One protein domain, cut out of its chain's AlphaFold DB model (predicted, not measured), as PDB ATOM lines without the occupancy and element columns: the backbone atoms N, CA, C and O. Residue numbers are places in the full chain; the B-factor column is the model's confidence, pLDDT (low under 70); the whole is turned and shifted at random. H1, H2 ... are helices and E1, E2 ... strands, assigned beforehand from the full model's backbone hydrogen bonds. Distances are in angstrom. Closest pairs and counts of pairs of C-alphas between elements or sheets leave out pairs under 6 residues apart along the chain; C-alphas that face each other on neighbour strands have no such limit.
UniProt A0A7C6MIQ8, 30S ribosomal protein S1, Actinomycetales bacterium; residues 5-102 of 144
ATOM      1  N   VAL A   5     224.579 124.876 157.931       97.00
ATOM      2  CA  VAL A   5     224.919 123.554 158.472       97.00
ATOM      3  C   VAL A   5     223.771 123.098 159.367       97.00
ATOM      4  O   VAL A   5     223.425 123.794 160.317       97.00
ATOM      5  N   ILE A   6     223.162 121.956 159.047       97.25
ATOM      6  CA  ILE A   6     221.982 121.444 159.767       97.25
ATOM      7  C   ILE A   6     222.280 120.204 160.612       97.25
ATOM      8  O   ILE A   6     221.553 119.935 161.560       97.25
ATOM      9  N   ASP A   7     223.321 119.445 160.268       97.06
ATOM     10  CA  ASP A   7     223.720 118.238 160.996       97.06
ATOM     11  C   ASP A   7     225.198 117.910 160.728       97.06
ATOM     12  O   ASP A   7     225.703 118.145 159.624       97.06
ATOM     13  N   ILE A   8     225.887 117.372 161.737       97.38
ATOM     14  CA  ILE A   8     227.293 116.955 161.676       97.38
ATOM     15  C   ILE A   8     227.402 115.560 162.299       97.38
ATOM     16  O   ILE A   8     227.323 115.390 163.512       97.38
ATOM     17  N   ASP A   9     227.647 114.563 161.455       97.56
ATOM     18  CA  ASP A   9     227.841 113.167 161.841       97.56
ATOM     19  C   ASP A   9     229.338 112.837 161.755       97.56
ATOM     20  O   ASP A   9     229.886 112.599 160.672       97.56
ATOM     21  N   LEU A  10     230.017 112.858 162.908       97.19
ATOM     22  CA  LEU A  10     231.459 112.606 163.002       97.19
ATOM     23  C   LEU A  10     231.818 111.137 162.739       97.19
ATOM     24  O   LEU A  10     232.862 110.871 162.139       97.19
ATOM     25  N   ASP A  11     230.942 110.199 163.108       97.62
ATOM     26  CA  ASP A  11     231.167 108.761 162.926       97.62
ATOM     27  C   ASP A  11     231.262 108.406 161.441       97.62
ATOM     28  O   ASP A  11     232.104 107.610 161.017       97.62
ATOM     29  N   ARG A  12     230.412 109.040 160.627       97.75
ATOM     30  CA  ARG A  12     230.367 108.838 159.173       97.75
ATOM     31  C   ARG A  12     231.090 109.926 158.387       97.75
ATOM     32  O   ARG A  12     231.077 109.868 157.158       97.75
ATOM     33  N   ARG A  13     231.716 110.896 159.066       97.81
ATOM     34  CA  ARG A  13     232.391 112.061 158.463       97.81
ATOM     35  C   ARG A  13     231.483 112.813 157.478       97.81
ATOM     36  O   ARG A  13     231.909 113.156 156.374       97.81
ATOM     37  N   ARG A  14     230.216 113.026 157.850       98.12
ATOM     38  CA  ARG A  14     229.199 113.684 157.015       98.12
ATOM     39  C   ARG A  14     228.781 115.021 157.621       98.12
ATOM     40  O   ARG A  14     228.546 115.114 158.818       98.12
ATOM     41  N   ILE A  15     228.625 116.024 156.761       98.19
ATOM     42  CA  ILE A  15     228.033 117.322 157.097       98.19
ATOM     43  C   ILE A  15     226.809 117.501 156.204       98.19
ATOM     44  O   ILE A  15     226.912 117.399 154.980       98.19
ATOM     45  N   SER A  16     225.655 117.743 156.813       97.94
ATOM     46  CA  SER A  16     224.411 118.023 156.102       97.94
ATOM     47  C   SER A  16     224.238 119.534 155.978       97.94
ATOM     48  O   SER A  16     224.351 120.268 156.962       97.94
ATOM     49  N   LEU A  17     223.958 119.993 154.760       98.12
ATOM     50  CA  LEU A  17     223.849 121.407 154.411       98.12
ATOM     51  C   LEU A  17     222.465 121.688 153.828       98.12
ATOM     52  O   LEU A  17     221.935 120.874 153.071       98.12
ATOM     53  N   SER A  18     221.895 122.846 154.147       97.50
ATOM     54  CA  SER A  18     220.605 123.283 153.622       97.50
ATOM     55  C   SER A  18     220.703 124.685 153.042       97.50
ATOM     56  O   SER A  18     221.030 125.640 153.744       97.50
ATOM     57  N   LEU A  19     220.400 124.795 151.748       96.56
ATOM     58  CA  LEU A  19     220.232 126.078 151.067       96.56
ATOM     59  C   LEU A  19     218.903 126.726 151.469       96.56
ATOM     60  O   LEU A  19     218.876 127.868 151.897       96.56
ATOM     61  N   LYS A  20     217.813 125.950 151.424       95.62
ATOM     62  CA  LYS A  20     216.466 126.421 151.766       95.62
ATOM     63  C   LYS A  20     216.395 126.995 153.184       95.62
ATOM     64  O   LYS A  20     215.855 128.074 153.364       95.62
ATOM     65  N   GLN A  21     216.948 126.290 154.173       96.38
ATOM     66  CA  GLN A  21     216.922 126.793 155.552       96.38
ATOM     67  C   GLN A  21     217.838 128.004 155.746       96.38
ATOM     68  O   GLN A  21     217.566 128.811 156.621       96.38
ATOM     69  N   ALA A  22     218.913 128.141 154.958       96.31
ATOM     70  CA  ALA A  22     219.704 129.367 154.982       96.31
ATOM     71  C   ALA A  22     218.837 130.548 154.535       96.31
ATOM     72  O   ALA A  22     218.737 131.531 155.262       96.31
ATOM     73  N   ASP A  23     218.149 130.394 153.402       95.44
ATOM     74  CA  ASP A  23     217.315 131.456 152.854       95.44
ATOM     75  C   ASP A  23     216.115 131.798 153.764       95.44
ATOM     76  O   ASP A  23     215.767 132.966 153.906       95.44
ATOM     77  N   GLU A  24     215.491 130.798 154.404       94.94
ATOM     78  CA  GLU A  24     214.372 130.994 155.347       94.94
ATOM     79  C   GLU A  24     214.792 131.717 156.637       94.94
ATOM     80  O   GLU A  24     214.022 132.514 157.169       94.94
ATOM     81  N   ASP A  25     216.008 131.462 157.125       94.31
ATOM     82  CA  ASP A  25     216.547 132.091 158.336       94.31
ATOM     83  C   ASP A  25     217.195 133.460 158.068       94.31
ATOM     84  O   ASP A  25     217.682 134.111 159.001       94.31
ATOM     85  N   PHE A  26     217.259 133.895 156.804       96.19
ATOM     86  CA  PHE A  26     217.867 135.165 156.436       96.19
ATOM     87  C   PHE A  26     217.040 136.352 156.948       96.19
ATOM     88  O   PHE A  26     215.830 136.445 156.745       96.19
ATOM     89  N   THR A  27     217.736 137.314 157.551       95.69
ATOM     90  CA  THR A  27     217.199 138.616 157.952       95.69
ATOM     91  C   THR A  27     218.024 139.728 157.318       95.69
ATOM     92  O   THR A  27     219.246 139.609 157.208       95.69
ATOM     93  N   GLU A  28     217.372 140.828 156.927       93.88
ATOM     94  CA  GLU A  28     218.095 142.019 156.452       93.88
ATOM     95  C   GLU A  28     218.966 142.625 157.559       93.88
ATOM     96  O   GLU A  28     220.066 143.092 157.277       93.88
ATOM     97  N   GLU A  29     218.512 142.543 158.813       95.94
ATOM     98  CA  GLU A  29     219.323 142.888 159.980       95.94
ATOM     99  C   GLU A  29     220.491 141.908 160.124       95.94
ATOM    100  O   GLU A  29     220.307 140.684 160.043       95.94
ATOM    101  N   PHE A  30     221.688 142.452 160.343       95.44
ATOM    102  CA  PHE A  30     222.892 141.653 160.494       95.44
ATOM    103  C   PHE A  30     222.941 141.023 161.888       95.44
ATOM    104  O   PHE A  30     223.039 141.710 162.900       95.44
ATOM    105  N   ASP A  31     222.910 139.692 161.925       94.56
ATOM    106  CA  ASP A  31     223.106 138.905 163.140       94.56
ATOM    107  C   ASP A  31     224.447 138.152 163.068       94.56
ATOM    108  O   ASP A  31     224.525 137.111 162.400       94.56
ATOM    109  N   PRO A  32     225.503 138.631 163.758       93.56
ATOM    110  CA  PRO A  32     226.831 138.022 163.727       93.56
ATOM    111  C   PRO A  32     226.850 136.550 164.166       93.56
ATOM    112  O   PRO A  32     227.685 135.770 163.688       93.56
ATOM    113  N   THR A  33     225.926 136.134 165.042       93.69
ATOM    114  CA  THR A  33     225.886 134.762 165.580       93.69
ATOM    115  C   THR A  33     225.700 133.723 164.477       93.69
ATOM    116  O   THR A  33     226.285 132.639 164.532       93.69
ATOM    117  N   LYS A  34     224.956 134.077 163.422       94.75
ATOM    118  CA  LYS A  34     224.664 133.201 162.281       94.75
ATOM    119  C   LYS A  34     225.833 133.066 161.302       94.75
ATOM    120  O   LYS A  34     225.825 132.155 160.476       94.75
ATOM    121  N   TYR A  35     226.835 133.942 161.390       96.25
ATOM    122  CA  TYR A  35     227.907 134.065 160.395       96.25
ATOM    123  C   TYR A  35     229.317 133.871 160.967       96.25
ATOM    124  O   TYR A  35     230.292 134.295 160.352       96.25
ATOM    125  N   GLY A  36     229.440 133.169 162.099       92.19
ATOM    126  CA  GLY A  36     230.735 132.747 162.649       92.19
ATOM    127  C   GLY A  36     231.204 133.513 163.886       92.19
ATOM    128  O   GLY A  36     232.344 133.319 164.300       92.19
ATOM    129  N   MET A  37     230.339 134.333 164.491       94.31
ATOM    130  CA  MET A  37     230.603 135.037 165.759       94.31
ATOM    131  C   MET A  37     229.745 134.497 166.918       94.31
ATOM    132  O   MET A  37     229.504 135.197 167.896       94.31
ATOM    133  N   GLY A  38     229.241 133.262 166.819       90.88
ATOM    134  CA  GLY A  38     228.393 132.660 167.860       90.88
ATOM    135  C   GLY A  38     229.101 132.445 169.203       90.88
ATOM    136  O   GLY A  38     228.450 132.416 170.235       90.88
ATOM    137  N   ASP A  39     230.431 132.354 169.204       90.38
ATOM    138  CA  ASP A  39     231.282 132.306 170.401       90.38
ATOM    139  C   ASP A  39     231.397 133.655 171.129       90.38
ATOM    140  O   ASP A  39     231.861 133.698 172.264       90.38
ATOM    141  N   SER A  40     230.962 134.750 170.500       91.12
ATOM    142  CA  SER A  40     230.910 136.082 171.121       91.12
ATOM    143  C   SER A  40     229.652 136.281 171.976       91.12
ATOM    144  O   SER A  40     229.361 137.402 172.378       91.12
ATOM    145  N   TYR A  41     228.871 135.226 172.221       92.88
ATOM    146  CA  TYR A  41     227.630 135.271 172.989       92.88
ATOM    147  C   TYR A  41     227.571 134.085 173.957       92.88
ATOM    148  O   TYR A  41     227.997 132.979 173.624       92.88
ATOM    149  N   ASP A  42     227.060 134.317 175.165       92.19
ATOM    150  CA  ASP A  42     226.901 133.272 176.180       92.19
ATOM    151  C   ASP A  42     225.654 132.397 175.933       92.19
ATOM    152  O   ASP A  42     224.853 132.635 175.026       92.19
ATOM    153  N   GLU A  43     225.455 131.366 176.762       90.06
ATOM    154  CA  GLU A  43     224.288 130.472 176.675       90.06
ATOM    155  C   GLU A  43     222.946 131.185 176.931       90.06
ATOM    156  O   GLU A  43     221.886 130.646 176.613       90.06
ATOM    157  N   GLN A  44     222.973 132.378 177.532       90.94
ATOM    158  CA  GLN A  44     221.797 133.215 177.758       90.94
ATOM    159  C   GLN A  44     221.563 134.217 176.612       90.94
ATOM    160  O   GLN A  44     220.541 134.906 176.613       90.94
ATOM    161  N   GLY A  45     222.459 134.273 175.622       88.94
ATOM    162  CA  GLY A  45     222.406 135.194 174.491       88.94
ATOM    163  C   GLY A  45     222.952 136.591 174.791       88.94
ATOM    164  O   GLY A  45     222.741 137.502 173.991       88.94
ATOM    165  N   ASN A  46     223.643 136.794 175.916       91.75
ATOM    166  CA  ASN A  46     224.311 138.062 176.193       91.75
ATOM    167  C   ASN A  46     225.637 138.132 175.438       91.75
ATOM    168  O   ASN A  46     226.356 137.139 175.327       91.75
ATOM    169  N   TYR A  47     225.974 139.322 174.949       91.12
ATOM    170  CA  TYR A  47     227.239 139.558 174.263       91.12
ATOM    171  C   TYR A  47     228.423 139.459 175.231       91.12
ATOM    172  O   TYR A  47     228.446 140.110 176.279       91.12
ATOM    173  N   ILE A  48     229.417 138.663 174.850       91.94
ATOM    174  CA  ILE A  48     230.699 138.520 175.529       91.94
ATOM    175  C   ILE A  48     231.680 139.459 174.832       91.94
ATOM    176  O   ILE A  48     232.062 139.243 173.682       91.94
ATOM    177  N   PHE A  49     232.095 140.508 175.539       91.69
ATOM    178  CA  PHE A  49     233.106 141.423 175.024       91.69
ATOM    179  C   PHE A  49     234.435 140.686 174.806       91.69
ATOM    180  O   PHE A  49     234.827 139.874 175.652       91.69
ATOM    181  N   PRO A  50     235.129 140.945 173.686       91.50
ATOM    182  CA  PRO A  50     236.397 140.295 173.409       91.50
ATOM    183  C   PRO A  50     237.451 140.699 174.442       91.50
ATOM    184  O   PRO A  50     237.424 141.793 175.007       91.50
ATOM    185  N   GLU A  51     238.406 139.804 174.678       90.19
ATOM    186  CA  GLU A  51     239.520 140.072 175.582       90.19
ATOM    187  C   GLU A  51     240.302 141.302 175.103       90.19
ATOM    188  O   GLU A  51     240.689 141.382 173.938       90.19
ATOM    189  N   GLY A  52     240.519 142.270 175.993       91.00
ATOM    190  CA  GLY A  52     241.145 143.538 175.626       91.00
ATOM    191  C   GLY A  52     240.167 144.669 175.325       91.00
ATOM    192  O   GLY A  52     240.614 145.806 175.229       91.00
ATOM    193  N   PHE A  53     238.864 144.409 175.210       94.00
ATOM    194  CA  PHE A  53     237.854 145.451 175.036       94.00
ATOM    195  C   PHE A  53     237.191 145.804 176.369       94.00
ATOM    196  O   PHE A  53     236.625 144.942 177.043       94.00
ATOM    197  N   ASP A  54     237.244 147.079 176.741       92.31
ATOM    198  CA  ASP A  54     236.588 147.595 177.936       92.31
ATOM    199  C   ASP A  54     235.186 148.110 177.581       92.31
ATOM    200  O   ASP A  54     235.015 149.089 176.855       92.31
ATOM    201  N   ALA A  55     234.164 147.431 178.104       90.94
ATOM    202  CA  ALA A  55     232.763 147.763 177.869       90.94
ATOM    203  C   ALA A  55     232.315 149.068 178.548       90.94
ATOM    204  O   ALA A  55     231.338 149.670 178.104       90.94
ATOM    205  N   GLU A  56     232.992 149.508 179.615       91.19
ATOM    206  CA  GLU A  56     232.647 150.750 180.315       91.19
ATOM    207  C   GLU A  56     233.120 151.980 179.534       91.19
ATOM    208  O   GLU A  56     232.421 152.995 179.482       91.19
ATOM    209  N   THR A  57     234.290 151.887 178.900       93.75
ATOM    210  CA  THR A  57     234.879 152.971 178.101       93.75
ATOM    211  C   THR A  57     234.599 152.838 176.605       93.75
ATOM    212  O   THR A  57     234.704 153.822 175.876       93.75
ATOM    213  N   ASN A  58     234.161 151.659 176.156       91.44
ATOM    214  CA  ASN A  58     233.945 151.310 174.753       91.44
ATOM    215  C   ASN A  58     235.231 151.458 173.909       91.44
ATOM    216  O   ASN A  58     235.185 151.854 172.741       91.44
ATOM    217  N   GLU A  59     236.380 151.145 174.516       93.94
ATOM    218  CA  GLU A  59     237.708 151.241 173.910       93.94
ATOM    219  C   GLU A  59     238.501 149.935 174.067       93.94
ATOM    220  O   GLU A  59     238.296 149.141 174.986       93.94
ATOM    221  N   TRP A  60     239.432 149.712 173.139       93.44
ATOM    222  CA  TRP A  60     240.418 148.641 173.258       93.44
ATOM    223  C   TRP A  60     241.561 149.086 174.168       93.44
ATOM    224  O   TRP A  60     242.104 150.178 174.003       93.44
ATOM    225  N   MET A  61     241.954 148.214 175.091       93.12
ATOM    226  CA  MET A  61     243.106 148.402 175.962       93.12
ATOM    227  C   MET A  61     244.415 148.348 175.164       93.12
ATOM    228  O   MET A  61     244.555 147.588 174.202       93.12
ATOM    229  N   GLU A  62     245.397 149.141 175.594       92.56
ATOM    230  CA  GLU A  62     246.747 149.137 175.021       92.56
ATOM    231  C   GLU A  62     247.406 147.757 175.195       92.56
ATOM    232  O   GLU A  62     247.325 147.150 176.267       92.56
ATOM    233  N   GLY A  63     248.055 147.254 174.141       93.88
ATOM    234  CA  GLY A  63     248.702 145.937 174.135       93.88
ATOM    235  C   GLY A  63     247.821 144.786 173.636       93.88
ATOM    236  O   GLY A  63     248.316 143.663 173.521       93.88
ATOM    237  N   PHE A  64     246.548 145.049 173.313       94.50
ATOM    238  CA  PHE A  64     245.607 144.073 172.746       94.50
ATOM    239  C   PHE A  64     245.386 144.251 171.233       94.50
ATOM    240  O   PHE A  64     244.368 143.833 170.679       94.50
ATOM    241  N   GLU A  65     246.334 144.858 170.513       94.06
ATOM    242  CA  GLU A  65     246.175 145.177 169.087       94.06
ATOM    243  C   GLU A  65     246.017 143.925 168.216       94.06
ATOM    244  O   GLU A  65     245.324 143.960 167.201       94.06
ATOM    245  N   THR A  66     246.633 142.806 168.612       94.75
ATOM    246  CA  THR A  66     246.469 141.528 167.900       94.75
ATOM    247  C   THR A  66     245.064 140.967 168.093       94.75
ATOM    248  O   THR A  66     244.425 140.605 167.111       94.75
ATOM    249  N   GLN A  67     244.547 140.971 169.325       93.06
ATOM    250  CA  GLN A  67     243.191 140.490 169.626       93.06
ATOM    251  C   GLN A  67     242.146 141.359 168.924       93.06
ATOM    252  O   GLN A  67     241.202 140.844 168.327       93.06
ATOM    253  N   ARG A  68     242.371 142.677 168.913       94.19
ATOM    254  CA  ARG A  68     241.579 143.629 168.142       94.19
ATOM    255  C   ARG A  68     241.558 143.289 166.660       94.19
ATOM    256  O   ARG A  68     240.482 143.183 166.082       94.19
ATOM    257  N   ALA A  69     242.727 143.114 166.047       95.12
ATOM    258  CA  ALA A  69     242.827 142.825 164.622       95.12
ATOM    259  C   ALA A  69     242.152 141.494 164.252       95.12
ATOM    260  O   ALA A  69     241.480 141.410 163.227       95.12
ATOM    261  N   GLU A  70     242.294 140.463 165.089       94.75
ATOM    262  CA  GLU A  70     241.629 139.169 164.897       94.75
ATOM    263  C   GLU A  70     240.107 139.288 165.014       94.75
ATOM    264  O   GLU A  70     239.384 138.775 164.159       94.75
ATOM    265  N   TRP A  71     239.612 139.997 166.032       94.25
ATOM    266  CA  TRP A  71     238.181 140.237 166.210       94.25
ATOM    267  C   TRP A  71     237.595 141.047 165.045       94.25
ATOM    268  O   TRP A  71     236.591 140.638 164.464       94.25
ATOM    269  N   GLU A  72     238.252 142.140 164.644       94.31
ATOM    270  CA  GLU A  72     237.832 142.974 163.511       94.31
ATOM    271  C   GLU A  72     237.824 142.170 162.201       94.31
ATOM    272  O   GLU A  72     236.884 142.282 161.413       94.31
ATOM    273  N   ALA A  73     238.826 141.312 161.976       96.25
ATOM    274  CA  ALA A  73     238.884 140.454 160.796       96.25
ATOM    275  C   ALA A  73     237.736 139.435 160.762       96.25
ATOM    276  O   ALA A  73     237.097 139.262 159.723       96.25
ATOM    277  N   ARG A  74     237.442 138.786 161.897       95.75
ATOM    278  CA  ARG A  74     236.316 137.847 162.008       95.75
ATOM    279  C   ARG A  74     234.975 138.542 161.804       95.75
ATOM    280  O   ARG A  74     234.119 138.015 161.097       95.75
ATOM    281  N   TYR A  75     234.807 139.729 162.379       94.94
ATOM    282  CA  TYR A  75     233.602 140.531 162.207       94.94
ATOM    283  C   TYR A  75     233.407 140.936 160.737       94.94
ATOM    284  O   TYR A  75     232.337 140.715 160.174       94.94
ATOM    285  N   ALA A  76     234.463 141.420 160.076       96.94
ATOM    286  CA  ALA A  76     234.425 141.762 158.654       96.94
ATOM    287  C   ALA A  76     234.113 140.543 157.764       96.94
ATOM    288  O   ALA A  76     233.402 140.657 156.762       96.94
ATOM    289  N   GLU A  77     234.616 139.356 158.114       97.44
ATOM    290  CA  GLU A  77     234.271 138.122 157.407       97.44
ATOM    291  C   GLU A  77     232.798 137.738 157.603       97.44
ATOM    292  O   GLU A  77     232.128 137.381 156.629       97.44
ATOM    293  N   ALA A  78     232.272 137.871 158.823       97.00
ATOM    294  CA  ALA A  78     230.864 137.639 159.125       97.00
ATOM    295  C   ALA A  78     229.947 138.603 158.348       97.00
ATOM    296  O   ALA A  78     228.973 138.164 157.730       97.00
ATOM    297  N   GLU A  79     230.293 139.892 158.282       96.75
ATOM    298  CA  GLU A  79     229.579 140.875 157.456       96.75
ATOM    299  C   GLU A  79     229.631 140.509 155.970       96.75
ATOM    300  O   GLU A  79     228.612 140.530 155.277       96.75
ATOM    301  N   ARG A  80     230.802 140.111 155.464       97.94
ATOM    302  CA  ARG A  80     230.955 139.663 154.074       97.94
ATOM    303  C   ARG A  80     230.064 138.455 153.779       97.94
ATOM    304  O   ARG A  80     229.478 138.369 152.700       97.94
ATOM    305  N   HIS A  81     229.958 137.514 154.715       97.62
ATOM    306  CA  HIS A  81     229.078 136.354 154.600       97.62
ATOM    307  C   HIS A  81     227.599 136.755 154.555       97.62
ATOM    308  O   HIS A  81     226.872 136.261 153.689       97.62
ATOM    309  N   HIS A  82     227.166 137.689 155.405       97.88
ATOM    310  CA  HIS A  82     225.802 138.227 155.373       97.88
ATOM    311  C   HIS A  82     225.495 138.954 154.060       97.88
ATOM    312  O   HIS A  82     224.489 138.650 153.421       97.88
ATOM    313  N   GLN A  83     226.400 139.805 153.573       97.50
ATOM    314  CA  GLN A  83     226.249 140.494 152.284       97.50
ATOM    315  C   GLN A  83     226.148 139.511 151.108       97.50
ATOM    316  O   GLN A  83     225.333 139.687 150.200       97.50
ATOM    317  N   MET A  84     226.943 138.436 151.121       97.69
ATOM    318  CA  MET A  84     226.826 137.370 150.122       97.69
ATOM    319  C   MET A  84     225.493 136.622 150.217       97.69
ATOM    320  O   MET A  84     224.974 136.196 149.183       97.69
ATOM    321  N   HIS A  85     224.942 136.461 151.424       98.00
ATOM    322  CA  HIS A  85     223.627 135.862 151.630       98.00
ATOM    323  C   HIS A  85     222.518 136.769 151.088       98.00
ATOM    324  O   HIS A  85     221.682 136.307 150.320       98.00
ATOM    325  N   ALA A  86     222.581 138.072 151.371       97.50
ATOM    326  CA  ALA A  86     221.653 139.063 150.829       97.50
ATOM    327  C   ALA A  86     221.658 139.058 149.289       97.50
ATOM    328  O   ALA A  86     220.610 138.982 148.650       97.50
ATOM    329  N   ALA A  87     222.847 139.032 148.679       97.44
ATOM    330  CA  ALA A  87     222.984 138.927 147.228       97.44
ATOM    331  C   ALA A  87     222.442 137.600 146.667       97.44
ATOM    332  O   ALA A  87     222.000 137.547 145.521       97.44
ATOM    333  N   GLN A  88     222.497 136.510 147.438       96.81
ATOM    334  CA  GLN A  88     221.886 135.237 147.054       96.81
ATOM    335  C   GLN A  88     220.357 135.307 147.082       96.81
ATOM    336  O   GLN A  88     219.734 134.873 146.115       96.81
ATOM    337  N   ILE A  89     219.772 135.879 148.137       96.31
ATOM    338  CA  ILE A  89     218.320 136.055 148.268       96.31
ATOM    339  C   ILE A  89     217.762 136.858 147.099       96.31
ATOM    340  O   ILE A  89     216.767 136.456 146.499       96.31
ATOM    341  N   GLU A  90     218.427 137.956 146.732       96.12
ATOM    342  CA  GLU A  90     217.967 138.788 145.620       96.12
ATOM    343  C   GLU A  90     218.015 138.026 144.290       96.12
ATOM    344  O   GLU A  90     217.020 137.987 143.571       96.12
ATOM    345  N   ARG A  91     219.100 137.288 144.011       95.69
ATOM    346  CA  ARG A  91     219.170 136.430 142.812       95.69
ATOM    347  C   ARG A  91     218.068 135.372 142.785       95.69
ATOM    348  O   ARG A  91     217.503 135.112 141.727       95.69
ATOM    349  N   HIS A  92     217.767 134.733 143.917       93.12
ATOM    350  CA  HIS A  92     216.686 133.745 143.987       93.12
ATOM    351  C   HIS A  92     215.312 134.392 143.756       93.12
ATOM    352  O   HIS A  92     214.462 133.802 143.088       93.12
ATOM    353  N   ARG A  93     215.101 135.618 144.249       92.25
ATOM    354  CA  ARG A  93     213.880 136.398 144.013       92.25
ATOM    355  C   ARG A  93     213.718 136.772 142.539       92.25
ATOM    356  O   ARG A  93     212.632 136.583 141.994       92.25
ATOM    357  N   GLU A  94     214.781 137.245 141.891       93.69
ATOM    358  CA  GLU A  94     214.800 137.547 140.453       93.69
ATOM    359  C   GLU A  94     214.470 136.299 139.624       93.69
ATOM    360  O   GLU A  94     213.555 136.321 138.803       93.69
ATOM    361  N   GLN A  95     215.133 135.174 139.906       91.62
ATOM    362  CA  GLN A  95     214.888 133.902 139.217       91.62
ATOM    363  C   GLN A  95     213.451 133.403 139.401       91.62
ATOM    364  O   GLN A  95     212.845 132.895 138.458       91.62
ATOM    365  N   ALA A  96     212.880 133.553 140.599       89.75
ATOM    366  CA  ALA A  96     211.487 133.198 140.850       89.75
ATOM    367  C   ALA A  96     210.516 134.085 140.049       89.75
ATOM    368  O   ALA A  96     209.525 133.583 139.517       89.75
ATOM    369  N   ALA A  97     210.812 135.383 139.920       90.31
ATOM    370  CA  ALA A  97     210.026 136.304 139.106       90.31
ATOM    371  C   ALA A  97     210.119 135.971 137.604       90.31
ATOM    372  O   ALA A  97     209.094 135.937 136.921       90.31
ATOM    373  N   GLU A  98     211.314 135.661 137.094       90.38
ATOM    374  CA  GLU A  98     211.522 135.232 135.703       90.38
ATOM    375  C   GLU A  98     210.812 133.905 135.393       90.38
ATOM    376  O   GLU A  98     210.166 133.762 134.349       90.38
ATOM    377  N   ALA A  99     210.878 132.942 136.317       88.19
ATOM    378  CA  ALA A  99     210.184 131.665 136.190       88.19
ATOM    379  C   ALA A  99     208.658 131.840 136.188       88.19
ATOM    380  O   ALA A  99     207.975 131.193 135.400       88.19
ATOM    381  N   ALA A 100     208.122 132.744 137.015       85.94
ATOM    382  CA  ALA A 100     206.697 133.069 137.024       85.94
ATOM    383  C   ALA A 100     206.242 133.792 135.742       85.94
ATOM    384  O   ALA A 100     205.101 133.625 135.310       85.94
ATOM    385  N   ALA A 101     207.123 134.585 135.123       83.88
ATOM    386  CA  ALA A 101     206.849 135.281 133.867       83.88
ATOM    387  C   ALA A 101     206.941 134.369 132.628       83.88
ATOM    388  O   ALA A 101     206.405 134.709 131.571       83.88
ATOM    389  N   THR A 102     207.603 133.215 132.739       79.50
ATOM    390  CA  THR A 102     207.774 132.269 131.632       79.50
ATOM    391  C   THR A 102     206.627 131.251 131.628       79.50
ATOM    392  O   THR A 102     206.491 130.489 132.586       79.50
TER     393      THR A 102
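What this domain is: This is residues 5 to 102 of the 144 residues of the protein "30S ribosomal protein S1" of Actinomycetales bacterium (UniProt A0A7C6MIQ8). One long helix, H3, makes the longest axis, and its last turns, residues 93 to 101, stick out with Thr 102 at one end. The short helix H2 packs on its middle, and a two-stranded hairpin, E1 and E2, reaches away from H3 beyond the small helix H1, its tip, residues 9 to 14, sticking out. The printed part has 98 residues, in the order E1, E2, H1, H2, H3, and is mostly helix; the two strands form an antiparallel sheet. The whole is loose, with a radius of gyration of the C-alphas of 18.1 A, and elongated, spanning 60 by 38 by 25 A.

Where its parts are: Find C-alpha 5 at (224.919, 123.554, 158.472), where E1, residues 5 to 9, begins; E2 follows as residues 14 to 18. Next come H1, residues 19 to 24, and H2, residues 32 to 35. Look then for C-alpha 65 at (246.175, 145.177, 169.087); from there H3, residues 65 to 101, runs 53.7 A to C-alpha 101 at (206.849, 135.281, 133.867).

How they stand to each other: Look first at the hairpin of E1 and E2, antiparallel at 164 degrees: N 6 and O 16 are 2.9 A apart and N 9 and O 14 2.8 A, both within hydrogen-bond range. H1 is close to H3 but not clearly touching, the closest C-alphas, of Asp 23 and Ile 89, being 6.6 A apart; their lines are about perpendicular, at 88 degrees. H2 touches H3, and H3 touches H2 with residues 75 to 82 alone; the closest C-alphas, of Tyr 35 and Ala 78, are 4.8 A apart. E1 and E2 are apart from H2 and H3. In H1 and H3 every O i to N i+4 pair is within hydrogen-bond range; H2 is too short for such a pair.

The domain as a whole: The C-alphas of Glu 62 and Thr 102, the two farthest apart, are 60.7 A apart. The printed part has no cut. The link from H2 to H3, residues 36 to 64, is long; in it, residues 53 to 54 pair antiparallel with residues 59 to 60. The mean pLDDT of the printed part is 94.2, and no printed residue is under 70.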